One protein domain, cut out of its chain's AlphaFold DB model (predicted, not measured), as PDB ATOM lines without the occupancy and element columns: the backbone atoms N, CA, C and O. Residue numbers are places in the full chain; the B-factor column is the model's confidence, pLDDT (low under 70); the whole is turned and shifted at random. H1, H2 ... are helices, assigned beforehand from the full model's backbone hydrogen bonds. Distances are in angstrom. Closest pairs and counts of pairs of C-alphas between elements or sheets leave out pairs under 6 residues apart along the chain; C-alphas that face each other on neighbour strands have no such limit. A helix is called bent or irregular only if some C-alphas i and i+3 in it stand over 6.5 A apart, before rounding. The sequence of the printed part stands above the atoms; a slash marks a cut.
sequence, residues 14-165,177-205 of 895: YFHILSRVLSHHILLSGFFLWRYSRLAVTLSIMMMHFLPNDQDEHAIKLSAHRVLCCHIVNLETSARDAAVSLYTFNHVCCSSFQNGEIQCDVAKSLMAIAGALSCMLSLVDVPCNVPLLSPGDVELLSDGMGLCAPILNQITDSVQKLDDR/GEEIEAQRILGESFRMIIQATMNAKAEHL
ATOM      1  N   TYR A  14     152.488 174.532 106.339       62.44
ATOM      2  CA  TYR A  14     153.118 174.363 105.028       62.44
ATOM      3  C   TYR A  14     153.179 172.887 104.599       62.44
ATOM      4  O   TYR A  14     152.768 172.560 103.487       62.44
ATOM      5  N   PHE A  15     153.591 171.978 105.493       57.19
ATOM      6  CA  PHE A  15     153.557 170.530 105.243       57.19
ATOM      7  C   PHE A  15     152.140 170.020 104.953       57.19
ATOM      8  O   PHE A  15     151.952 169.208 104.045       57.19
ATOM      9  N   HIS A  16     151.130 170.509 105.677       60.09
ATOM     10  CA  HIS A  16     149.745 170.090 105.471       60.09
ATOM     11  C   HIS A  16     149.194 170.536 104.102       60.09
ATOM     12  O   HIS A  16     148.442 169.788 103.468       60.09
ATOM     13  N   ILE A  17     149.594 171.718 103.619       63.75
ATOM     14  CA  ILE A  17     149.274 172.203 102.268       63.75
ATOM     15  C   ILE A  17     150.015 171.367 101.217       63.75
ATOM     16  O   ILE A  17     149.381 170.846 100.298       63.75
ATOM     17  N   LEU A  18     151.328 171.165 101.378       49.69
ATOM     18  CA  LEU A  18     152.151 170.399 100.437       49.69
ATOM     19  C   LEU A  18     151.643 168.953 100.283       49.69
ATOM     20  O   LEU A  18     151.519 168.454  99.167       49.69
ATOM     21  N   SER A  19     151.253 168.314 101.391       51.38
ATOM     22  CA  SER A  19     150.673 166.966 101.398       51.38
ATOM     23  C   SER A  19     149.329 166.886 100.666       51.38
ATOM     24  O   SER A  19     149.048 165.861 100.047       51.38
ATOM     25  N   ARG A  20     148.496 167.940 100.703       55.44
ATOM     26  CA  ARG A  20     147.240 167.988  99.931       55.44
ATOM     27  C   ARG A  20     147.503 168.146  98.432       55.44
ATOM     28  O   ARG A  20     146.853 167.471  97.639       55.44
ATOM     29  N   VAL A  21     148.479 168.973  98.047       50.38
ATOM     30  CA  VAL A  21     148.878 169.150  96.638       50.38
ATOM     31  C   VAL A  21     149.456 167.853  96.059       50.38
ATOM     32  O   VAL A  21     149.039 167.441  94.975       50.38
ATOM     33  N   LEU A  22     150.339 167.161  96.792       44.69
ATOM     34  CA  LEU A  22     150.867 165.856  96.370       44.69
ATOM     35  C   LEU A  22     149.752 164.812  96.217       44.69
ATOM     36  O   LEU A  22     149.686 164.136  95.192       44.69
ATOM     37  N   SER A  23     148.847 164.709  97.198       46.28
ATOM     38  CA  SER A  23     147.764 163.720  97.152       46.28
ATOM     39  C   SER A  23     146.800 163.962  95.985       46.28
ATOM     40  O   SER A  23     146.363 163.000  95.360       46.28
ATOM     41  N   HIS A  24     146.510 165.221  95.632       48.31
ATOM     42  CA  HIS A  24     145.738 165.536  94.424       48.31
ATOM     43  C   HIS A  24     146.469 165.135  93.137       48.31
ATOM     44  O   HIS A  24     145.832 164.606  92.227       48.31
ATOM     45  N   HIS A  25     147.786 165.343  93.050       39.91
ATOM     46  CA  HIS A  25     148.570 164.934  91.880       39.91
ATOM     47  C   HIS A  25     148.621 163.409  91.702       39.91
ATOM     48  O   HIS A  25     148.478 162.927  90.578       39.91
ATOM     49  N   ILE A  26     148.763 162.654  92.796       44.50
ATOM     50  CA  ILE A  26     148.748 161.184  92.775       44.50
ATOM     51  C   ILE A  26     147.373 160.679  92.311       44.50
ATOM     52  O   ILE A  26     147.302 159.928  91.338       44.50
ATOM     53  N   LEU A  27     146.280 161.173  92.909       46.59
ATOM     54  CA  LEU A  27     144.911 160.810  92.517       46.59
ATOM     55  C   LEU A  27     144.604 161.157  91.050       46.59
ATOM     56  O   LEU A  27     144.000 160.350  90.346       46.59
ATOM     57  N   LEU A  28     145.069 162.311  90.557       42.19
ATOM     58  CA  LEU A  28     144.966 162.663  89.138       42.19
ATOM     59  C   LEU A  28     145.732 161.672  88.250       42.19
ATOM     60  O   LEU A  28     145.186 161.220  87.246       42.19
ATOM     61  N   SER A  29     146.962 161.293  88.617       38.12
ATOM     62  CA  SER A  29     147.758 160.338  87.833       38.12
ATOM     63  C   SER A  29     147.105 158.950  87.757       38.12
ATOM     64  O   SER A  29     146.984 158.396  86.663       38.12
ATOM     65  N   GLY A  30     146.571 158.440  88.874       42.62
ATOM     66  CA  GLY A  30     145.808 157.191  88.911       42.62
ATOM     67  C   GLY A  30     144.509 157.267  88.103       42.62
ATOM     68  O   GLY A  30     144.196 156.343  87.354       42.62
ATOM     69  N   PHE A  31     143.787 158.391  88.165       43.69
ATOM     70  CA  PHE A  31     142.572 158.612  87.371       43.69
ATOM     71  C   PHE A  31     142.851 158.667  85.862       43.69
ATOM     72  O   PHE A  31     142.079 158.115  85.074       43.69
ATOM     73  N   PHE A  32     143.963 159.282  85.440       39.00
ATOM     74  CA  PHE A  32     144.394 159.252  84.042       39.00
ATOM     75  C   PHE A  32     144.793 157.842  83.597       39.00
ATOM     76  O   PHE A  32     144.374 157.428  82.517       39.00
ATOM     77  N   LEU A  33     145.517 157.080  84.424       41.62
ATOM     78  CA  LEU A  33     145.900 155.698  84.111       41.62
ATOM     79  C   LEU A  33     144.673 154.771  84.009       41.62
ATOM     80  O   LEU A  33     144.550 154.007  83.051       41.62
ATOM     81  N   TRP A  34     143.713 154.903  84.932       51.38
ATOM     82  CA  TRP A  34     142.425 154.198  84.904       51.38
ATOM     83  C   TRP A  34     141.598 154.562  83.664       51.38
ATOM     84  O   TRP A  34     141.110 153.669  82.971       51.38
ATOM     85  N   ARG A  35     141.504 155.854  83.311       48.47
ATOM     86  CA  ARG A  35     140.861 156.277  82.056       48.47
ATOM     87  C   ARG A  35     141.565 155.712  80.827       48.47
ATOM     88  O   ARG A  35     140.871 155.315  79.899       48.47
ATOM     89  N   TYR A  36     142.896 155.629  80.819       44.97
ATOM     90  CA  TYR A  36     143.646 155.023  79.716       44.97
ATOM     91  C   TYR A  36     143.373 153.517  79.602       44.97
ATOM     92  O   TYR A  36     143.143 153.027  78.501       44.97
ATOM     93  N   SER A  37     143.311 152.795  80.728       48.06
ATOM     94  CA  SER A  37     142.950 151.372  80.745       48.06
ATOM     95  C   SER A  37     141.513 151.140  80.274       48.06
ATOM     96  O   SER A  37     141.283 150.243  79.467       48.06
ATOM     97  N   ARG A  38     140.544 151.961  80.713       54.19
ATOM     98  CA  ARG A  38     139.155 151.860  80.237       54.19
ATOM     99  C   ARG A  38     139.064 152.175  78.744       54.19
ATOM    100  O   ARG A  38     138.439 151.416  78.014       54.19
ATOM    101  N   LEU A  39     139.745 153.224  78.273       50.19
ATOM    102  CA  LEU A  39     139.798 153.572  76.850       50.19
ATOM    103  C   LEU A  39     140.429 152.447  76.014       50.19
ATOM    104  O   LEU A  39     139.920 152.147  74.944       50.19
ATOM    105  N   ALA A  40     141.490 151.796  76.501       51.44
ATOM    106  CA  ALA A  40     142.133 150.675  75.817       51.44
ATOM    107  C   ALA A  40     141.222 149.437  75.720       51.44
ATOM    108  O   ALA A  40     141.143 148.821  74.655       51.44
ATOM    109  N   VAL A  41     140.487 149.102  76.790       53.81
ATOM    110  CA  VAL A  41     139.510 147.998  76.786       53.81
ATOM    111  C   VAL A  41     138.340 148.321  75.852       53.81
ATOM    112  O   VAL A  41     138.027 147.515  74.978       53.81
ATOM    113  N   THR A  42     137.751 149.518  75.943       55.53
ATOM    114  CA  THR A  42     136.669 149.944  75.040       55.53
ATOM    115  C   THR A  42     137.132 150.016  73.581       55.53
ATOM    116  O   THR A  42     136.402 149.572  72.701       55.53
ATOM    117  N   LEU A  43     138.353 150.486  73.297       49.50
ATOM    118  CA  LEU A  43     138.932 150.447  71.946       49.50
ATOM    119  C   LEU A  43     139.123 149.011  71.450       49.50
ATOM    120  O   LEU A  43     138.784 148.736  70.306       49.50
ATOM    121  N   SER A  44     139.594 148.086  72.292       51.84
ATOM    122  CA  SER A  44     139.723 146.665  71.925       51.84
ATOM    123  C   SER A  44     138.365 146.039  71.591       51.84
ATOM    124  O   SER A  44     138.241 145.348  70.582       51.84
ATOM    125  N   ILE A  45     137.325 146.342  72.378       55.22
ATOM    126  CA  ILE A  45     135.944 145.904  72.115       55.22
ATOM    127  C   ILE A  45     135.418 146.527  70.810       55.22
ATOM    128  O   ILE A  45     134.883 145.815  69.964       55.22
ATOM    129  N   MET A  46     135.636 147.825  70.573       48.84
ATOM    130  CA  MET A  46     135.249 148.471  69.312       48.84
ATOM    131  C   MET A  46     136.007 147.910  68.098       48.84
ATOM    132  O   MET A  46     135.402 147.738  67.042       48.84
ATOM    133  N   MET A  47     137.293 147.561  68.225       46.62
ATOM    134  CA  MET A  47     138.050 146.919  67.140       46.62
ATOM    135  C   MET A  47     137.499 145.522  66.808       46.62
ATOM    136  O   MET A  47     137.487 145.154  65.636       46.62
ATOM    137  N   MET A  48     136.960 144.787  67.792       52.22
ATOM    138  CA  MET A  48     136.255 143.514  67.552       52.22
ATOM    139  C   MET A  48     134.932 143.680  66.779       52.22
ATOM    140  O   MET A  48     134.431 142.702  66.233       52.22
ATOM    141  N   HIS A  49     134.368 144.892  66.702       50.50
ATOM    142  CA  HIS A  49     133.099 145.171  66.014       50.50
ATOM    143  C   HIS A  49     133.234 145.782  64.607       50.50
ATOM    144  O   HIS A  49     132.237 145.843  63.890       50.50
ATOM    145  N   PHE A  50     134.423 146.248  64.202       48.81
ATOM    146  CA  PHE A  50     134.591 147.100  63.008       48.81
ATOM    147  C   PHE A  50     135.528 146.558  61.911       48.81
ATOM    148  O   PHE A  50     135.767 147.263  60.929       48.81
ATOM    149  N   LEU A  51     136.047 145.329  62.029       44.75
ATOM    150  CA  LEU A  51     136.986 144.744  61.060       44.75
ATOM    151  C   LEU A  51     136.351 143.588  60.255       44.75
ATOM    152  O   LEU A  51     136.181 142.495  60.792       44.75
ATOM    153  N   PRO A  52     136.000 143.797  58.967       43.53
ATOM    154  CA  PRO A  52     135.344 142.790  58.135       43.53
ATOM    155  C   PRO A  52     136.366 141.878  57.432       43.53
ATOM    156  O   PRO A  52     136.612 142.036  56.236       43.53
ATOM    157  N   ASN A  53     136.988 140.947  58.165       48.59
ATOM    158  CA  ASN A  53     137.898 139.958  57.572       48.59
ATOM    159  C   ASN A  53     138.062 138.702  58.461       48.59
ATOM    160  O   ASN A  53     138.609 138.776  59.563       48.59
ATOM    161  N   ASP A  54     137.624 137.533  57.979       62.81
ATOM    162  CA  ASP A  54     137.452 136.322  58.808       62.81
ATOM    163  C   ASP A  54     138.759 135.750  59.401       62.81
ATOM    164  O   ASP A  54     138.731 135.097  60.444       62.81
ATOM    165  N   GLN A  55     139.917 135.985  58.770       59.56
ATOM    166  CA  GLN A  55     141.207 135.507  59.298       59.56
ATOM    167  C   GLN A  55     141.783 136.409  60.399       59.56
ATOM    168  O   GLN A  55     142.395 135.904  61.343       59.56
ATOM    169  N   ASP A  56     141.550 137.721  60.323       69.06
ATOM    170  CA  ASP A  56     141.972 138.662  61.364       69.06
ATOM    171  C   ASP A  56     141.125 138.485  62.636       69.06
ATOM    172  O   ASP A  56     141.637 138.591  63.753       69.06
ATOM    173  N   GLU A  57     139.843 138.135  62.481       74.38
ATOM    174  CA  GLU A  57     138.881 137.981  63.577       74.38
ATOM    175  C   GLU A  57     139.359 136.999  64.668       74.38
ATOM    176  O   GLU A  57     139.246 137.287  65.863       74.38
ATOM    177  N   HIS A  58     139.972 135.870  64.287       72.56
ATOM    178  CA  HIS A  58     140.518 134.900  65.246       72.56
ATOM    179  C   HIS A  58     141.754 135.437  65.991       72.56
ATOM    180  O   HIS A  58     141.897 135.223  67.197       72.56
ATOM    181  N   ALA A  59     142.645 136.161  65.304       73.62
ATOM    182  CA  ALA A  59     143.816 136.775  65.929       73.62
ATOM    183  C   ALA A  59     143.409 137.881  66.920       73.62
ATOM    184  O   ALA A  59     143.934 137.946  68.035       73.62
ATOM    185  N   ILE A  60     142.417 138.695  66.547       76.38
ATOM    186  CA  ILE A  60     141.836 139.746  67.387       76.38
ATOM    187  C   ILE A  60     141.179 139.123  68.628       76.38
ATOM    188  O   ILE A  60     141.558 139.484  69.745       76.38
ATOM    189  N   LYS A  61     140.302 138.121  68.467       76.12
ATOM    190  CA  LYS A  61     139.690 137.374  69.585       76.12
ATOM    191  C   LYS A  61     140.735 136.784  70.536       76.12
ATOM    192  O   LYS A  61     140.619 136.954  71.748       76.12
ATOM    193  N   LEU A  62     141.793 136.157  70.011       77.50
ATOM    194  CA  LEU A  62     142.878 135.592  70.822       77.50
ATOM    195  C   LEU A  62     143.668 136.675  71.582       77.50
ATOM    196  O   LEU A  62     144.093 136.450  72.718       77.50
ATOM    197  N   SER A  63     143.857 137.859  70.989       80.25
ATOM    198  CA  SER A  63     144.501 138.998  71.660       80.25
ATOM    199  C   SER A  63     143.636 139.579  72.785       80.25
ATOM    200  O   SER A  63     144.130 139.744  73.901       80.25
ATOM    201  N   ALA A  64     142.338 139.787  72.541       78.19
ATOM    202  CA  ALA A  64     141.383 140.278  73.531       78.19
ATOM    203  C   ALA A  64     141.251 139.299  74.709       78.19
ATOM    204  O   ALA A  64     141.265 139.714  75.866       78.19
ATOM    205  N   HIS A  65     141.233 137.994  74.424       80.56
ATOM    206  CA  HIS A  65     141.249 136.935  75.431       80.56
ATOM    207  C   HIS A  65     142.496 137.006  76.327       80.56
ATOM    208  O   HIS A  65     142.384 136.966  77.549       80.56
ATOM    209  N   ARG A  66     143.693 137.171  75.746       82.88
ATOM    210  CA  ARG A  66     144.943 137.328  76.517       82.88
ATOM    211  C   ARG A  66     144.938 138.590  77.381       82.88
ATOM    212  O   ARG A  66     145.361 138.528  78.531       82.88
ATOM    213  N   VAL A  67     144.435 139.709  76.857       83.94
ATOM    214  CA  VAL A  67     144.274 140.963  77.615       83.94
ATOM    215  C   VAL A  67     143.311 140.765  78.793       83.94
ATOM    216  O   VAL A  67     143.644 141.146  79.915       83.94
ATOM    217  N   LEU A  68     142.175 140.093  78.579       82.31
ATOM    218  CA  LEU A  68     141.218 139.760  79.637       82.31
ATOM    219  C   LEU A  68     141.844 138.867  80.723       82.31
ATOM    220  O   LEU A  68     141.723 139.196  81.901       82.31
ATOM    221  N   CYS A  69     142.579 137.808  80.355       86.12
ATOM    222  CA  CYS A  69     143.315 136.977  81.318       86.12
ATOM    223  C   CYS A  69     144.285 137.807  82.169       86.12
ATOM    224  O   CYS A  69     144.307 137.661  83.389       86.12
ATOM    225  N   CYS A  70     145.057 138.709  81.551       86.69
ATOM    226  CA  CYS A  70     145.984 139.583  82.270       86.69
ATOM    227  C   CYS A  70     145.262 140.515  83.258       86.69
ATOM    228  O   CYS A  70     145.727 140.684  84.383       86.69
ATOM    229  N   HIS A  71     144.112 141.088  82.885       84.19
ATOM    230  CA  HIS A  71     143.320 141.908  83.806       84.19
ATOM    231  C   HIS A  71     142.721 141.087  84.960       84.19
ATOM    232  O   HIS A  71     142.783 141.542  86.100       84.19
ATOM    233  N   ILE A  72     142.215 139.875  84.695       85.69
ATOM    234  CA  ILE A  72     141.700 138.967  85.733       85.69
ATOM    235  C   ILE A  72     142.813 138.592  86.724       85.69
ATOM    236  O   ILE A  72     142.596 138.700  87.926       85.69
ATOM    237  N   VAL A  73     144.010 138.220  86.247       90.06
ATOM    238  CA  VAL A  73     145.176 137.904  87.102       90.06
ATOM    239  C   VAL A  73     145.590 139.106  87.952       90.06
ATOM    240  O   VAL A  73     145.755 138.974  89.165       90.06
ATOM    241  N   ASN A  74     145.721 140.287  87.340       86.56
ATOM    242  CA  ASN A  74     146.133 141.498  88.051       86.56
ATOM    243  C   ASN A  74     145.119 141.895  89.137       86.56
ATOM    244  O   ASN A  74     145.522 142.275  90.237       86.56
ATOM    245  N   LEU A  75     143.815 141.775  88.857       83.81
ATOM    246  CA  LEU A  75     142.769 142.053  89.842       83.81
ATOM    247  C   LEU A  75     142.701 140.977  90.936       83.81
ATOM    248  O   LEU A  75     142.501 141.313  92.097       83.81
ATOM    249  N   GLU A  76     142.891 139.702  90.592       93.56
ATOM    250  CA  GLU A  76     142.902 138.580  91.541       93.56
ATOM    251  C   GLU A  76     144.042 138.710  92.556       93.56
ATOM    252  O   GLU A  76     143.824 138.559  93.760       93.56
ATOM    253  N   THR A  77     145.230 139.083  92.073       89.00
ATOM    254  CA  THR A  77     146.402 139.336  92.916       89.00
ATOM    255  C   THR A  77     146.206 140.603  93.750       89.00
ATOM    256  O   THR A  77     146.311 140.536  94.969       89.00
ATOM    257  N   SER A  78     145.791 141.726  93.147       86.06
ATOM    258  CA  SER A  78     145.524 142.972  93.884       86.06
ATOM    259  C   SER A  78     144.439 142.814  94.962       86.06
ATOM    260  O   SER A  78     144.604 143.322  96.070       86.06
ATOM    261  N   ALA A  79     143.362 142.069  94.688       84.50
ATOM    262  CA  ALA A  79     142.315 141.791  95.669       84.50
ATOM    263  C   ALA A  79     142.801 140.882  96.807       84.50
ATOM    264  O   ALA A  79     142.462 141.134  97.964       84.50
ATOM    265  N   ARG A  80     143.627 139.868  96.511       93.25
ATOM    266  CA  ARG A  80     144.271 139.034  97.537       93.25
ATOM    267  C   ARG A  80     145.201 139.863  98.421       93.25
ATOM    268  O   ARG A  80     145.096 139.785  99.641       93.25
ATOM    269  N   ASP A  81     146.075 140.665  97.824       88.50
ATOM    270  CA  ASP A  81     147.101 141.415  98.549       88.50
ATOM    271  C   ASP A  81     146.477 142.529  99.405       88.50
ATOM    272  O   ASP A  81     146.828 142.681 100.578       88.50
ATOM    273  N   ALA A  82     145.471 143.240  98.881       84.31
ATOM    274  CA  ALA A  82     144.682 144.207  99.646       84.31
ATOM    275  C   ALA A  82     143.915 143.550 100.810       84.31
ATOM    276  O   ALA A  82     143.860 144.114 101.905       84.31
ATOM    277  N   ALA A  83     143.366 142.344 100.615       90.00
ATOM    278  CA  ALA A  83     142.698 141.602 101.683       90.00
ATOM    279  C   ALA A  83     143.665 141.141 102.778       90.00
ATOM    280  O   ALA A  83     143.365 141.306 103.959       90.00
ATOM    281  N   VAL A  84     144.823 140.585 102.402       90.12
ATOM    282  CA  VAL A  84     145.866 140.156 103.348       90.12
ATOM    283  C   VAL A  84     146.385 141.359 104.130       90.12
ATOM    284  O   VAL A  84     146.456 141.294 105.352       90.12
ATOM    285  N   SER A  85     146.640 142.481 103.456       86.31
ATOM    286  CA  SER A  85     147.094 143.718 104.096       86.31
ATOM    287  C   SER A  85     146.069 144.275 105.086       86.31
ATOM    288  O   SER A  85     146.437 144.622 106.207       86.31
ATOM    289  N   LEU A  86     144.776 144.296 104.730       84.62
ATOM    290  CA  LEU A  86     143.704 144.659 105.664       84.62
ATOM    291  C   LEU A  86     143.615 143.691 106.847       84.62
ATOM    292  O   LEU A  86     143.480 144.138 107.980       84.62
ATOM    293  N   TYR A  87     143.725 142.380 106.618       88.81
ATOM    294  CA  TYR A  87     143.661 141.384 107.691       88.81
ATOM    295  C   TYR A  87     144.848 141.511 108.660       88.81
ATOM    296  O   TYR A  87     144.672 141.428 109.877       88.81
ATOM    297  N   THR A  88     146.049 141.771 108.135       85.19
ATOM    298  CA  THR A  88     147.264 142.024 108.919       85.19
ATOM    299  C   THR A  88     147.173 143.343 109.681       85.19
ATOM    300  O   THR A  88     147.418 143.351 110.886       85.19
ATOM    301  N   PHE A  89     146.763 144.438 109.029       81.88
ATOM    302  CA  PHE A  89     146.542 145.729 109.686       81.88
ATOM    303  C   PHE A  89     145.523 145.602 110.820       81.88
ATOM    304  O   PHE A  89     145.794 146.015 111.947       81.88
ATOM    305  N   ASN A  90     144.390 144.948 110.558       83.62
ATOM    306  CA  ASN A  90     143.352 144.724 111.553       83.62
ATOM    307  C   ASN A  90     143.896 143.894 112.730       83.62
ATOM    308  O   ASN A  90     143.747 144.297 113.875       83.62
ATOM    309  N   HIS A  91     144.638 142.805 112.491       81.31
ATOM    310  CA  HIS A  91     145.254 142.024 113.575       81.31
ATOM    311  C   HIS A  91     146.291 142.824 114.397       81.31
ATOM    312  O   HIS A  91     146.415 142.612 115.605       81.31
ATOM    313  N   VAL A  92     147.040 143.745 113.783       80.25
ATOM    314  CA  VAL A  92     148.014 144.603 114.485       80.25
ATOM    315  C   VAL A  92     147.316 145.720 115.279       80.25
ATOM    316  O   VAL A  92     147.717 146.025 116.404       80.25
ATOM    317  N   CYS A  93     146.246 146.305 114.737       75.50
ATOM    318  CA  CYS A  93     145.598 147.504 115.275       75.50
ATOM    319  C   CYS A  93     144.307 147.247 116.085       75.50
ATOM    320  O   CYS A  93     143.895 148.129 116.842       75.50
ATOM    321  N   CYS A  94     143.700 146.054 116.019       60.47
ATOM    322  CA  CYS A  94     142.450 145.680 116.715       60.47
ATOM    323  C   CYS A  94     142.472 145.899 118.233       60.47
ATOM    324  O   CYS A  94     141.426 146.069 118.849       60.47
ATOM    325  N   SER A  95     143.654 145.928 118.852       56.31
ATOM    326  CA  SER A  95     143.815 146.263 120.274       56.31
ATOM    327  C   SER A  95     143.316 147.669 120.645       56.31
ATOM    328  O   SER A  95     143.136 147.951 121.828       56.31
ATOM    329  N   SER A  96     143.126 148.552 119.655       59.78
ATOM    330  CA  SER A  96     142.926 149.994 119.844       59.78
ATOM    331  C   SER A  96     141.692 150.582 119.138       59.78
ATOM    332  O   SER A  96     141.341 151.725 119.423       59.78
ATOM    333  N   PHE A  97     141.022 149.849 118.237       66.44
ATOM    334  CA  PHE A  97     139.926 150.384 117.409       66.44
ATOM    335  C   PHE A  97     138.668 149.508 117.439       66.44
ATOM    336  O   PHE A  97     138.729 148.302 117.223       66.44
ATOM    337  N   GLN A  98     137.506 150.138 117.638       68.00
ATOM    338  CA  GLN A  98     136.204 149.456 117.701       68.00
ATOM    339  C   GLN A  98     135.662 149.025 116.321       68.00
ATOM    340  O   GLN A  98     134.782 148.176 116.257       68.00
ATOM    341  N   ASN A  99     136.208 149.548 115.216       68.88
ATOM    342  CA  ASN A  99     135.737 149.283 113.845       68.88
ATOM    343  C   ASN A  99     136.293 147.981 113.220       68.88
ATOM    344  O   ASN A  99     136.121 147.752 112.022       68.88
ATOM    345  N   GLY A 100     136.971 147.125 113.995       78.94
ATOM    346  CA  GLY A 100     137.671 145.946 113.465       78.94
ATOM    347  C   GLY A 100     136.775 144.910 112.768       78.94
ATOM    348  O   GLY A 100     137.265 144.118 111.965       78.94
ATOM    349  N   GLU A 101     135.463 144.917 113.017       80.88
ATOM    350  CA  GLU A 101     134.509 144.029 112.336       80.88
ATOM    351  C   GLU A 101     134.354 144.382 110.846       80.88
ATOM    352  O   GLU A 101     134.468 143.499 109.995       80.88
ATOM    353  N   ILE A 102     134.206 145.671 110.514       76.94
ATOM    354  CA  ILE A 102     133.958 146.129 109.135       76.94
ATOM    355  C   ILE A 102     135.197 145.900 108.257       76.94
ATOM    356  O   ILE A 102     135.088 145.386 107.145       76.94
ATOM    357  N   GLN A 103     136.398 146.166 108.784       80.00
ATOM    358  CA  GLN A 103     137.658 145.867 108.088       80.00
ATOM    359  C   GLN A 103     137.826 144.361 107.826       80.00
ATOM    360  O   GLN A 103     138.305 143.959 106.763       80.00
ATOM    361  N   CYS A 104     137.366 143.519 108.758       84.81
ATOM    362  CA  CYS A 104     137.279 142.074 108.565       84.81
ATOM    363  C   CYS A 104     136.301 141.692 107.441       84.81
ATOM    364  O   CYS A 104     136.614 140.804 106.653       84.81
ATOM    365  N   ASP A 105     135.140 142.341 107.337       84.12
ATOM    366  CA  ASP A 105     134.133 142.039 106.310       84.12
ATOM    367  C   ASP A 105     134.523 142.541 104.911       84.12
ATOM    368  O   ASP A 105     134.307 141.833 103.921       84.12
ATOM    369  N   VAL A 106     135.208 143.684 104.817       82.56
ATOM    370  CA  VAL A 106     135.866 144.133 103.579       82.56
ATOM    371  C   VAL A 106     136.939 143.122 103.156       82.56
ATOM    372  O   VAL A 106     136.929 142.667 102.012       82.56
ATOM    373  N   ALA A 107     137.811 142.677 104.070       86.81
ATOM    374  CA  ALA A 107     138.838 141.677 103.763       86.81
ATOM    375  C   ALA A 107     138.246 140.314 103.339       86.81
ATOM    376  O   ALA A 107     138.717 139.713 102.371       86.81
ATOM    377  N   LYS A 108     137.172 139.837 103.993       88.31
ATOM    378  CA  LYS A 108     136.420 138.634 103.569       88.31
ATOM    379  C   LYS A 108     135.863 138.797 102.150       88.31
ATOM    380  O   LYS A 108     136.002 137.885 101.336       88.31
ATOM    381  N   SER A 109     135.270 139.953 101.849       84.31
ATOM    382  CA  SER A 109     134.687 140.259 100.535       84.31
ATOM    383  C   SER A 109     135.749 140.269  99.433       84.31
ATOM    384  O   SER A 109     135.551 139.676  98.374       84.31
ATOM    385  N   LEU A 110     136.917 140.853  99.704       84.81
ATOM    386  CA  LEU A 110     138.055 140.857  98.784       84.81
ATOM    387  C   LEU A 110     138.642 139.453  98.552       84.81
ATOM    388  O   LEU A 110     138.915 139.097  97.407       84.81
ATOM    389  N   MET A 111     138.750 138.613  99.590       90.00
ATOM    390  CA  MET A 111     139.140 137.202  99.423       90.00
ATOM    391  C   MET A 111     138.113 136.406  98.604       90.00
ATOM    392  O   MET A 111     138.499 135.553  97.803       90.00
ATOM    393  N   ALA A 112     136.815 136.686  98.761       87.31
ATOM    394  CA  ALA A 112     135.761 136.062  97.962       87.31
ATOM    395  C   ALA A 112     135.832 136.491  96.484       87.31
ATOM    396  O   ALA A 112     135.721 135.644  95.594       87.31
ATOM    397  N   ILE A 113     136.100 137.775  96.216       84.88
ATOM    398  CA  ILE A 113     136.354 138.316  94.872       84.88
ATOM    399  C   ILE A 113     137.589 137.654  94.244       84.88
ATOM    400  O   ILE A 113     137.491 137.133  93.133       84.88
ATOM    401  N   ALA A 114     138.720 137.589  94.955       90.25
ATOM    402  CA  ALA A 114     139.933 136.921  94.478       90.25
ATOM    403  C   ALA A 114     139.689 135.428  94.185       90.25
ATOM    404  O   ALA A 114     140.086 134.928  93.134       90.25
ATOM    405  N   GLY A 115     138.968 134.720  95.061       90.19
ATOM    406  CA  GLY A 115     138.589 133.322  94.840       90.19
ATOM    407  C   GLY A 115     137.712 133.126  93.598       90.19
ATOM    408  O   GLY A 115     137.934 132.184  92.836       90.19
ATOM    409  N   ALA A 116     136.760 134.027  93.346       85.75
ATOM    410  CA  ALA A 116     135.894 133.971  92.169       85.75
ATOM    411  C   ALA A 116     136.635 134.337  90.867       85.75
ATOM    412  O   ALA A 116     136.446 133.668  89.852       85.75
ATOM    413  N   LEU A 117     137.542 135.320  90.900       87.69
ATOM    414  CA  LEU A 117     138.440 135.644  89.783       87.69
ATOM    415  C   LEU A 117     139.357 134.461  89.438       87.69
ATOM    416  O   LEU A 117     139.487 134.116  88.266       87.69
ATOM    417  N   SER A 118     139.910 133.779  90.446       90.50
ATOM    418  CA  SER A 118     140.708 132.556  90.266       90.50
ATOM    419  C   SER A 118     139.873 131.420  89.646       90.50
ATOM    420  O   SER A 118     140.322 130.738  88.722       90.50
ATOM    421  N   CYS A 119     138.607 131.266  90.066       85.31
ATOM    422  CA  CYS A 119     137.667 130.337  89.428       85.31
ATOM    423  C   CYS A 119     137.420 130.686  87.952       85.31
ATOM    424  O   CYS A 119     137.493 129.793  87.109       85.31
ATOM    425  N   MET A 120     137.166 131.957  87.617       85.00
ATOM    426  CA  MET A 120     136.984 132.378  86.223       85.00
ATOM    427  C   MET A 120     138.245 132.164  85.391       85.00
ATOM    428  O   MET A 120     138.136 131.647  84.286       85.00
ATOM    429  N   LEU A 121     139.433 132.471  85.918       89.06
ATOM    430  CA  LEU A 121     140.693 132.205  85.227       89.06
ATOM    431  C   LEU A 121     140.841 130.711  84.894       89.06
ATOM    432  O   LEU A 121     141.191 130.375  83.770       89.06
ATOM    433  N   SER A 122     140.475 129.815  85.820       85.81
ATOM    434  CA  SER A 122     140.495 128.360  85.583       85.81
ATOM    435  C   SER A 122     139.462 127.856  84.563       85.81
ATOM    436  O   SER A 122     139.612 126.750  84.048       85.81
ATOM    437  N   LEU A 123     138.422 128.645  84.263       82.06
ATOM    438  CA  LEU A 123     137.515 128.390  83.141       82.06
ATOM    439  C   LEU A 123     138.122 128.947  81.848       82.06
ATOM    440  O   LEU A 123     138.245 128.224  80.867       82.06
ATOM    441  N   VAL A 124     138.538 130.213  81.861       82.56
ATOM    442  CA  VAL A 124     139.049 130.949  80.695       82.56
ATOM    443  C   VAL A 124     140.344 130.334  80.134       82.56
ATOM    444  O   VAL A 124     140.545 130.357  78.927       82.56
ATOM    445  N   ASP A 125     141.193 129.721  80.963       79.81
ATOM    446  CA  ASP A 125     142.429 129.044  80.524       79.81
ATOM    447  C   ASP A 125     142.193 127.652  79.887       79.81
ATOM    448  O   ASP A 125     143.127 127.012  79.403       79.81
ATOM    449  N   VAL A 126     140.947 127.154  79.838       78.25
ATOM    450  CA  VAL A 126     140.630 125.908  79.121       78.25
ATOM    451  C   VAL A 126     140.704 126.161  77.606       78.25
ATOM    452  O   VAL A 126     139.945 126.989  77.100       78.25
ATOM    453  N   PRO A 127     141.533 125.423  76.835       64.69
ATOM    454  CA  PRO A 127     141.694 125.640  75.397       64.69
ATOM    455  C   PRO A 127     140.464 125.156  74.610       64.69
ATOM    456  O   PRO A 127     140.423 124.049  74.073       64.69
ATOM    457  N   CYS A 128     139.436 126.000  74.559       58.88
ATOM    458  CA  CYS A 128     138.235 125.828  73.754       58.88
ATOM    459  C   CYS A 128     138.271 126.759  72.539       58.88
ATOM    460  O   CYS A 128     138.448 127.966  72.679       58.88
ATOM    461  N   ASN A 129     137.975 126.227  71.349       66.44
ATOM    462  CA  ASN A 129     137.829 127.007  70.107       66.44
ATOM    463  C   ASN A 129     136.524 127.847  70.071       66.44
ATOM    464  O   ASN A 129     136.015 128.178  69.004       66.44
ATOM    465  N   VAL A 130     135.940 128.127  71.238       68.00
ATOM    466  CA  VAL A 130     134.694 128.870  71.455       68.00
ATOM    467  C   VAL A 130     134.905 129.697  72.728       68.00
ATOM    468  O   VAL A 130     135.303 129.106  73.735       68.00
ATOM    469  N   PRO A 131     134.667 131.023  72.720       67.56
ATOM    470  CA  PRO A 131     134.832 131.851  73.913       67.56
ATOM    471  C   PRO A 131     133.915 131.368  75.044       67.56
ATOM    472  O   PRO A 131     132.745 131.061  74.816       67.56
ATOM    473  N   LEU A 132     134.461 131.292  76.262       74.69
ATOM    474  CA  LEU A 132     133.759 130.744  77.430       74.69
ATOM    475  C   LEU A 132     132.860 131.757  78.159       74.69
ATOM    476  O   LEU A 132     132.086 131.378  79.035       74.69
ATOM    477  N   LEU A 133     132.975 133.034  77.801       79.44
ATOM    478  CA  LEU A 133     132.171 134.153  78.286       79.44
ATOM    479  C   LEU A 133     131.459 134.770  77.081       79.44
ATOM    480  O   LEU A 133     132.086 134.960  76.033       79.44
ATOM    481  N   SER A 134     130.175 135.111  77.216       82.31
ATOM    482  CA  SER A 134     129.509 135.929  76.200       82.31
ATOM    483  C   SER A 134     130.082 137.358  76.218       82.31
ATOM    484  O   SER A 134     130.626 137.781  77.243       82.31
ATOM    485  N   PRO A 135     129.953 138.153  75.137       74.19
ATOM    486  CA  PRO A 135     130.392 139.551  75.151       74.19
ATOM    487  C   PRO A 135     129.783 140.355  76.311       74.19
ATOM    488  O   PRO A 135     130.494 141.115  76.960       74.19
ATOM    489  N   GLY A 136     128.512 140.100  76.647       80.81
ATOM    490  CA  GLY A 136     127.841 140.726  77.790       80.81
ATOM    491  C   GLY A 136     128.397 140.290  79.151       80.81
ATOM    492  O   GLY A 136     128.446 141.106  80.066       80.81
ATOM    493  N   ASP A 137     128.881 139.050  79.295       79.75
ATOM    494  CA  ASP A 137     129.593 138.624  80.511       79.75
ATOM    495  C   ASP A 137     130.965 139.299  80.630       79.75
ATOM    496  O   ASP A 137     131.399 139.608  81.737       79.75
ATOM    497  N   VAL A 138     131.647 139.553  79.504       75.25
ATOM    498  CA  VAL A 138     132.925 140.284  79.479       75.25
ATOM    499  C   VAL A 138     132.721 141.764  79.816       75.25
ATOM    500  O   VAL A 138     133.514 142.316  80.575       75.25
ATOM    501  N   GLU A 139     131.656 142.398  79.319       78.00
ATOM    502  CA  GLU A 139     131.286 143.774  79.683       78.00
ATOM    503  C   GLU A 139     130.886 143.884  81.162       78.00
ATOM    504  O   GLU A 139     131.444 144.706  81.888       78.00
ATOM    505  N   LEU A 140     130.000 143.005  81.642       78.00
ATOM    506  CA  LEU A 140     129.543 142.969  83.036       78.00
ATOM    507  C   LEU A 140     130.684 142.645  84.018       78.00
ATOM    508  O   LEU A 140     130.760 143.228  85.102       78.00
ATOM    509  N   LEU A 141     131.622 141.777  83.623       75.88
ATOM    510  CA  LEU A 141     132.872 141.580  84.350       75.88
ATOM    511  C   LEU A 141     133.733 142.850  84.320       75.88
ATOM    512  O   LEU A 141     134.174 143.297  85.373       75.88
ATOM    513  N   SER A 142     133.956 143.451  83.148       78.44
ATOM    514  CA  SER A 142     134.783 144.653  82.980       78.44
ATOM    515  C   SER A 142     134.293 145.832  83.826       78.44
ATOM    516  O   SER A 142     135.109 146.494  84.468       78.44
ATOM    517  N   ASP A 143     132.985 146.090  83.874       80.19
ATOM    518  CA  ASP A 143     132.432 147.152  84.717       80.19
ATOM    519  C   ASP A 143     132.538 146.801  86.215       80.19
ATOM    520  O   ASP A 143     132.945 147.657  87.001       80.19
ATOM    521  N   GLY A 144     132.324 145.541  86.622       77.69
ATOM    522  CA  GLY A 144     132.588 145.093  87.999       77.69
ATOM    523  C   GLY A 144     134.059 145.216  88.422       77.69
ATOM    524  O   GLY A 144     134.361 145.687  89.520       77.69
ATOM    525  N   MET A 145     135.001 144.886  87.534       75.00
ATOM    526  CA  MET A 145     136.431 145.147  87.749       75.00
ATOM    527  C   MET A 145     136.713 146.656  87.850       75.00
ATOM    528  O   MET A 145     137.495 147.091  88.698       75.00
ATOM    529  N   GLY A 146     136.050 147.461  87.013       77.19
ATOM    530  CA  GLY A 146     136.150 148.919  86.995       77.19
ATOM    531  C   GLY A 146     135.645 149.596  88.273       77.19
ATOM    532  O   GLY A 146     136.200 150.631  88.649       77.19
ATOM    533  N   LEU A 147     134.654 149.002  88.946       80.06
ATOM    534  CA  LEU A 147     134.138 149.425  90.251       80.06
ATOM    535  C   LEU A 147     135.042 149.001  91.425       80.06
ATOM    536  O   LEU A 147     135.259 149.796  92.338       80.06
ATOM    537  N   CYS A 148     135.628 147.798  91.393       74.12
ATOM    538  CA  CYS A 148     136.599 147.353  92.405       74.12
ATOM    539  C   CYS A 148     137.903 148.170  92.399       74.12
ATOM    540  O   CYS A 148     138.463 148.457  93.460       74.12
ATOM    541  N   ALA A 149     138.406 148.535  91.215       79.06
ATOM    542  CA  ALA A 149     139.709 149.179  91.033       79.06
ATOM    543  C   ALA A 149     139.984 150.412  91.933       79.06
ATOM    544  O   ALA A 149     141.045 150.437  92.561       79.06
ATOM    545  N   PRO A 150     139.100 151.429  92.056       80.94
ATOM    546  CA  PRO A 150     139.352 152.573  92.938       80.94
ATOM    547  C   PRO A 150     139.475 152.188  94.420       80.94
ATOM    548  O   PRO A 150     140.326 152.746  95.109       80.94
ATOM    549  N   ILE A 151     138.690 151.216  94.899       77.44
ATOM    550  CA  ILE A 151     138.712 150.761  96.300       77.44
ATOM    551  C   ILE A 151     140.010 150.002  96.593       77.44
ATOM    552  O   ILE A 151     140.680 150.280  97.586       77.44
ATOM    553  N   LEU A 152     140.413 149.095  95.697       76.94
ATOM    554  CA  LEU A 152     141.686 148.374  95.795       76.94
ATOM    555  C   LEU A 152     142.881 149.329  95.796       76.94
ATOM    556  O   LEU A 152     143.773 149.197  96.637       76.94
ATOM    557  N   ASN A 153     142.866 150.327  94.909       80.62
ATOM    558  CA  ASN A 153     143.887 151.365  94.880       80.62
ATOM    559  C   ASN A 153     143.898 152.156  96.194       80.62
ATOM    560  O   ASN A 153     144.962 152.301  96.775       80.62
ATOM    561  N   GLN A 154     142.745 152.600  96.713       80.12
ATOM    562  CA  GLN A 154     142.646 153.345  97.978       80.12
ATOM    563  C   GLN A 154     143.160 152.546  99.188       80.12
ATOM    564  O   GLN A 154     143.840 153.114 100.048       80.12
ATOM    565  N   ILE A 155     142.872 151.243  99.255       73.81
ATOM    566  CA  ILE A 155     143.389 150.347 100.299       73.81
ATOM    567  C   ILE A 155     144.910 150.212 100.168       73.81
ATOM    568  O   ILE A 155     145.625 150.458 101.136       73.81
ATOM    569  N   THR A 156     145.410 149.904  98.968       75.31
ATOM    570  CA  THR A 156     146.851 149.742  98.693       75.31
ATOM    571  C   THR A 156     147.631 151.024  99.007       75.31
ATOM    572  O   THR A 156     148.628 150.984  99.725       75.31
ATOM    573  N   ASP A 157     147.121 152.181  98.574       79.06
ATOM    574  CA  ASP A 157     147.652 153.510  98.895       79.06
ATOM    575  C   ASP A 157     147.717 153.757 100.408       79.06
ATOM    576  O   ASP A 157     148.625 154.436 100.884       79.06
ATOM    577  N   SER A 158     146.731 153.271 101.166       73.50
ATOM    578  CA  SER A 158     146.650 153.474 102.618       73.50
ATOM    579  C   SER A 158     147.625 152.571 103.373       73.50
ATOM    580  O   SER A 158     148.248 153.031 104.328       73.50
ATOM    581  N   VAL A 159     147.804 151.330 102.912       71.88
ATOM    582  CA  VAL A 159     148.791 150.369 103.432       71.88
ATOM    583  C   VAL A 159     150.215 150.858 103.156       71.88
ATOM    584  O   VAL A 159     151.002 150.977 104.090       71.88
ATOM    585  N   GLN A 160     150.530 151.273 101.924       76.38
ATOM    586  CA  GLN A 160     151.859 151.811 101.600       76.38
ATOM    587  C   GLN A 160     152.198 153.045 102.456       76.38
ATOM    588  O   GLN A 160     153.296 153.154 102.992       76.38
ATOM    589  N   LYS A 161     151.229 153.948 102.675       76.00
ATOM    590  CA  LYS A 161     151.403 155.135 103.538       76.00
ATOM    591  C   LYS A 161     151.556 154.806 105.030       76.00
ATOM    592  O   LYS A 161     151.935 155.707 105.782       76.00
ATOM    593  N   LEU A 162     151.246 153.581 105.458       68.06
ATOM    594  CA  LEU A 162     151.532 153.065 106.800       68.06
ATOM    595  C   LEU A 162     152.943 152.470 106.864       68.06
ATOM    596  O   LEU A 162     153.705 152.856 107.747       68.06
ATOM    597  N   ASP A 163     153.327 151.623 105.906       71.56
ATOM    598  CA  ASP A 163     154.673 151.029 105.847       71.56
ATOM    599  C   ASP A 163     155.773 152.100 105.685       71.56
ATOM    600  O   ASP A 163     156.803 152.056 106.363       71.56
ATOM    601  N   ASP A 164     155.511 153.140 104.885       76.19
ATOM    602  CA  ASP A 164     156.374 154.321 104.730       76.19
ATOM    603  C   ASP A 164     156.502 155.164 106.024       76.19
ATOM    604  O   ASP A 164     157.309 156.099 106.091       76.19
ATOM    605  N   ARG A 165     155.679 154.907 107.054       66.50
ATOM    606  CA  ARG A 165     155.543 155.744 108.258       66.50
ATOM    607  C   ARG A 165     155.607 154.923 109.546       66.50
ATOM    608  O   ARG A 165     154.591 154.586 110.144       66.50
ATOM    609  N   GLY A 177     129.913 157.021 105.599       73.06
ATOM    610  CA  GLY A 177     129.320 156.656 104.318       73.06
ATOM    611  C   GLY A 177     130.319 156.048 103.330       73.06
ATOM    612  O   GLY A 177     129.924 155.165 102.581       73.06
ATOM    613  N   GLU A 178     131.601 156.438 103.345       76.25
ATOM    614  CA  GLU A 178     132.602 155.842 102.436       76.25
ATOM    615  C   GLU A 178     132.839 154.344 102.711       76.25
ATOM    616  O   GLU A 178     133.137 153.595 101.784       76.25
ATOM    617  N   GLU A 179     132.694 153.888 103.963       73.56
ATOM    618  CA  GLU A 179     132.936 152.486 104.350       73.56
ATOM    619  C   GLU A 179     131.758 151.606 103.914       73.56
ATOM    620  O   GLU A 179     131.938 150.554 103.302       73.56
ATOM    621  N   ILE A 180     130.541 152.113 104.141       77.69
ATOM    622  CA  ILE A 180     129.282 151.518 103.679       77.69
ATOM    623  C   ILE A 180     129.242 151.475 102.146       77.69
ATOM    624  O   ILE A 180     128.850 150.462 101.571       77.69
ATOM    625  N   GLU A 181     129.683 152.537 101.467       80.88
ATOM    626  CA  GLU A 181     129.736 152.590 100.002       80.88
ATOM    627  C   GLU A 181     130.800 151.638  99.437       80.88
ATOM    628  O   GLU A 181     130.526 150.929  98.470       80.88
ATOM    629  N   ALA A 182     131.973 151.520 100.072       74.62
ATOM    630  CA  ALA A 182     132.967 150.517  99.694       74.62
ATOM    631  C   ALA A 182     132.424 149.084  99.861       74.62
ATOM    632  O   ALA A 182     132.563 148.264  98.952       74.62
ATOM    633  N   GLN A 183     131.739 148.787 100.971       79.19
ATOM    634  CA  GLN A 183     131.080 147.495 101.191       79.19
ATOM    635  C   GLN A 183     129.973 147.232 100.151       79.19
ATOM    636  O   GLN A 183     129.894 146.130  99.601       79.19
ATOM    637  N   ARG A 184     129.161 148.248  99.821       86.25
ATOM    638  CA  ARG A 184     128.108 148.185  98.795       86.25
ATOM    639  C   ARG A 184     128.690 147.865  97.417       86.25
ATOM    640  O   ARG A 184     128.228 146.927  96.768       86.25
ATOM    641  N   ILE A 185     129.724 148.598  96.999       80.81
ATOM    642  CA  ILE A 185     130.395 148.423  95.706       80.81
ATOM    643  C   ILE A 185     131.082 147.054  95.615       80.81
ATOM    644  O   ILE A 185     130.970 146.388  94.585       80.81
ATOM    645  N   LEU A 186     131.768 146.598  96.669       75.38
ATOM    646  CA  LEU A 186     132.400 145.274  96.678       75.38
ATOM    647  C   LEU A 186     131.356 144.148  96.621       75.38
ATOM    648  O   LEU A 186     131.544 143.190  95.872       75.38
ATOM    649  N   GLY A 187     130.233 144.274  97.334       78.25
ATOM    650  CA  GLY A 187     129.123 143.318  97.261       78.25
ATOM    651  C   GLY A 187     128.455 143.271  95.881       78.25
ATOM    652  O   GLY A 187     128.171 142.190  95.361       78.25
ATOM    653  N   GLU A 188     128.247 144.428  95.250       80.94
ATOM    654  CA  GLU A 188     127.715 144.554  93.887       80.94
ATOM    655  C   GLU A 188     128.676 143.962  92.840       80.94
ATOM    656  O   GLU A 188     128.273 143.157  91.997       80.94
ATOM    657  N   SER A 189     129.969 144.261  92.957       75.62
ATOM    658  CA  SER A 189     131.015 143.738  92.070       75.62
ATOM    659  C   SER A 189     131.205 142.226  92.230       75.62
ATOM    660  O   SER A 189     131.339 141.513  91.235       75.62
ATOM    661  N   PHE A 190     131.137 141.706  93.461       79.00
ATOM    662  CA  PHE A 190     131.145 140.267  93.731       79.00
ATOM    663  C   PHE A 190     129.938 139.561  93.098       79.00
ATOM    664  O   PHE A 190     130.114 138.521  92.464       79.00
ATOM    665  N   ARG A 191     128.727 140.135  93.189       81.00
ATOM    666  CA  ARG A 191     127.539 139.593  92.501       81.00
ATOM    667  C   ARG A 191     127.736 139.522  90.988       81.00
ATOM    668  O   ARG A 191     127.444 138.480  90.409       81.00
ATOM    669  N   MET A 192     128.261 140.575  90.359       78.50
ATOM    670  CA  MET A 192     128.526 140.577  88.914       78.50
ATOM    671  C   MET A 192     129.568 139.522  88.515       78.50
ATOM    672  O   MET A 192     129.328 138.733  87.601       78.50
ATOM    673  N   ILE A 193     130.674 139.427  89.256       75.56
ATOM    674  CA  ILE A 193     131.716 138.407  89.059       75.56
ATOM    675  C   ILE A 193     131.142 136.983  89.185       75.56
ATOM    676  O   ILE A 193     131.397 136.127  88.331       75.56
ATOM    677  N   ILE A 194     130.324 136.714  90.207       79.75
ATOM    678  CA  ILE A 194     129.668 135.411  90.392       79.75
ATOM    679  C   ILE A 194     128.643 135.136  89.283       79.75
ATOM    680  O   ILE A 194     128.573 134.004  88.803       79.75
ATOM    681  N   GLN A 195     127.891 136.143  88.826       83.50
ATOM    682  CA  GLN A 195     126.931 135.991  87.732       83.50
ATOM    683  C   GLN A 195     127.631 135.612  86.419       83.50
ATOM    684  O   GLN A 195     127.249 134.611  85.815       83.50
ATOM    685  N   ALA A 196     128.696 136.320  86.027       75.38
ATOM    686  CA  ALA A 196     129.517 135.972  84.862       75.38
ATOM    687  C   ALA A 196     130.130 134.560  84.987       75.38
ATOM    688  O   ALA A 196     130.045 133.756  84.056       75.38
ATOM    689  N   THR A 197     130.653 134.200  86.170       76.19
ATOM    690  CA  THR A 197     131.160 132.840  86.454       76.19
ATOM    691  C   THR A 197     130.080 131.771  86.240       76.19
ATOM    692  O   THR A 197     130.339 130.701  85.683       76.19
ATOM    693  N   MET A 198     128.853 132.039  86.697       78.75
ATOM    694  CA  MET A 198     127.726 131.111  86.605       78.75
ATOM    695  C   MET A 198     127.140 131.027  85.192       78.75
ATOM    696  O   MET A 198     126.763 129.929  84.781       78.75
ATOM    697  N   ASN A 199     127.119 132.131  84.441       79.88
ATOM    698  CA  ASN A 199     126.717 132.172  83.035       79.88
ATOM    699  C   ASN A 199     127.669 131.327  82.175       79.88
ATOM    700  O   ASN A 199     127.222 130.370  81.541       79.88
ATOM    701  N   ALA A 200     128.983 131.568  82.270       75.94
ATOM    702  CA  ALA A 200     130.010 130.753  81.615       75.94
ATOM    703  C   ALA A 200     129.839 129.258  81.939       75.94
ATOM    704  O   ALA A 200     129.705 128.403  81.062       75.94
ATOM    705  N   LYS A 201     129.747 128.915  83.226       79.25
ATOM    706  CA  LYS A 201     129.558 127.527  83.668       79.25
ATOM    707  C   LYS A 201     128.253 126.904  83.149       79.25
ATOM    708  O   LYS A 201     128.228 125.705  82.857       79.25
ATOM    709  N   ALA A 202     127.182 127.687  83.011       79.12
ATOM    710  CA  ALA A 202     125.915 127.241  82.440       79.12
ATOM    711  C   ALA A 202     125.995 127.007  80.921       79.12
ATOM    712  O   ALA A 202     125.390 126.048  80.445       79.12
ATOM    713  N   GLU A 203     126.772 127.801  80.176       76.88
ATOM    714  CA  GLU A 203     127.054 127.546  78.755       76.88
ATOM    715  C   GLU A 203     127.952 126.322  78.525       76.88
ATOM    716  O   GLU A 203     127.815 125.633  77.513       76.88
ATOM    717  N   HIS A 204     128.857 126.017  79.459       71.06
ATOM    718  CA  HIS A 204     129.792 124.900  79.308       71.06
ATOM    719  C   HIS A 204     129.214 123.536  79.693       71.06
ATOM    720  O   HIS A 204     129.549 122.538  79.053       71.06
ATOM    721  N   LEU A 205     128.298 123.464  80.665       68.38
ATOM    722  CA  LEU A 205     127.665 122.203  81.081       68.38
ATOM    723  C   LEU A 205     126.999 121.403  79.928       68.38
ATOM    724  O   LEU A 205     127.149 120.181  79.921       68.38
TER     725      LEU A 205
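AT A GLANCE: This is residues 14 to 165 and 177 to 205 of the 895 residues of an uncharacterized protein of Ophiobolus disseminans (UniProt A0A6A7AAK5). Picture a long up-and-down bundle in which H2, H3, H5 and the bent helix H4 make a ring, while H1 runs outside it and packs on H2 near one end. Residues 14 to 25 of H1 stick out. The 181 printed residues include five named helices, H1 to H5 in chain order, and no named strand: the class is all helix. The whole is elongated, 60 by 39 by 25 A, and only just compact, close to loose, with a radius of gyration of the C-alphas of 18.8 A.

HOW THE PARTS SIT: Start at H1, residues 14 to 50, which forms a helical hairpin with H2, residues 54 to 93, at a shallow tilt of 30 degrees. They touch through residues 44 to 48 and 57 to 64 alone, closest at the C-alphas of Met 48 and Ile 60, 6.7 A. H2 forms another hairpin with H3, residues 100 to 124; look at the C-alphas of Ala 83 and Ala 107, their closest, 4.4 A apart. H4, residues 135 to 163, was assigned as one helix by its hydrogen bonds but is bent, C-alphas 147 and 150 being 6.7 A apart; its arms are H4a, residues 135 to 147, and H4b, residues 150 to 163. H4b touches residues 78 to 86 of H2 alone, closest at the C-alphas of Ala 82 and Thr 156, 6.0 A. H5, residues 177 to 204, touches H3, closest at C-alphas 113 and 190, 5.7 A, and H4a, closest at C-alphas 144 and 189, 4.6 A. H1 and H5 are apart. Each O i to N i+4 pair is within hydrogen-bond range in H1, H3, H4a, H4b and H5; in H2, 34 of 36 are.

IN THESE COORDINATES: Find C-alpha 14 at (153.118, 174.363, 105.028); H1 runs 53.4 A from there. H2 spans 58.1 A, H3 36.1 A, and H5 40.4 A, ending at C-alpha 204, (129.792, 124.900, 79.308).

THE WHOLE: Residues 166 to 176 are not printed, and C-alphas 165 and 177 are 26.5 A apart across this cut. Of the links printed whole, none is long. The mean pLDDT of the printed part is 72.3; look for values under 70 at residues 14 to 56, among others.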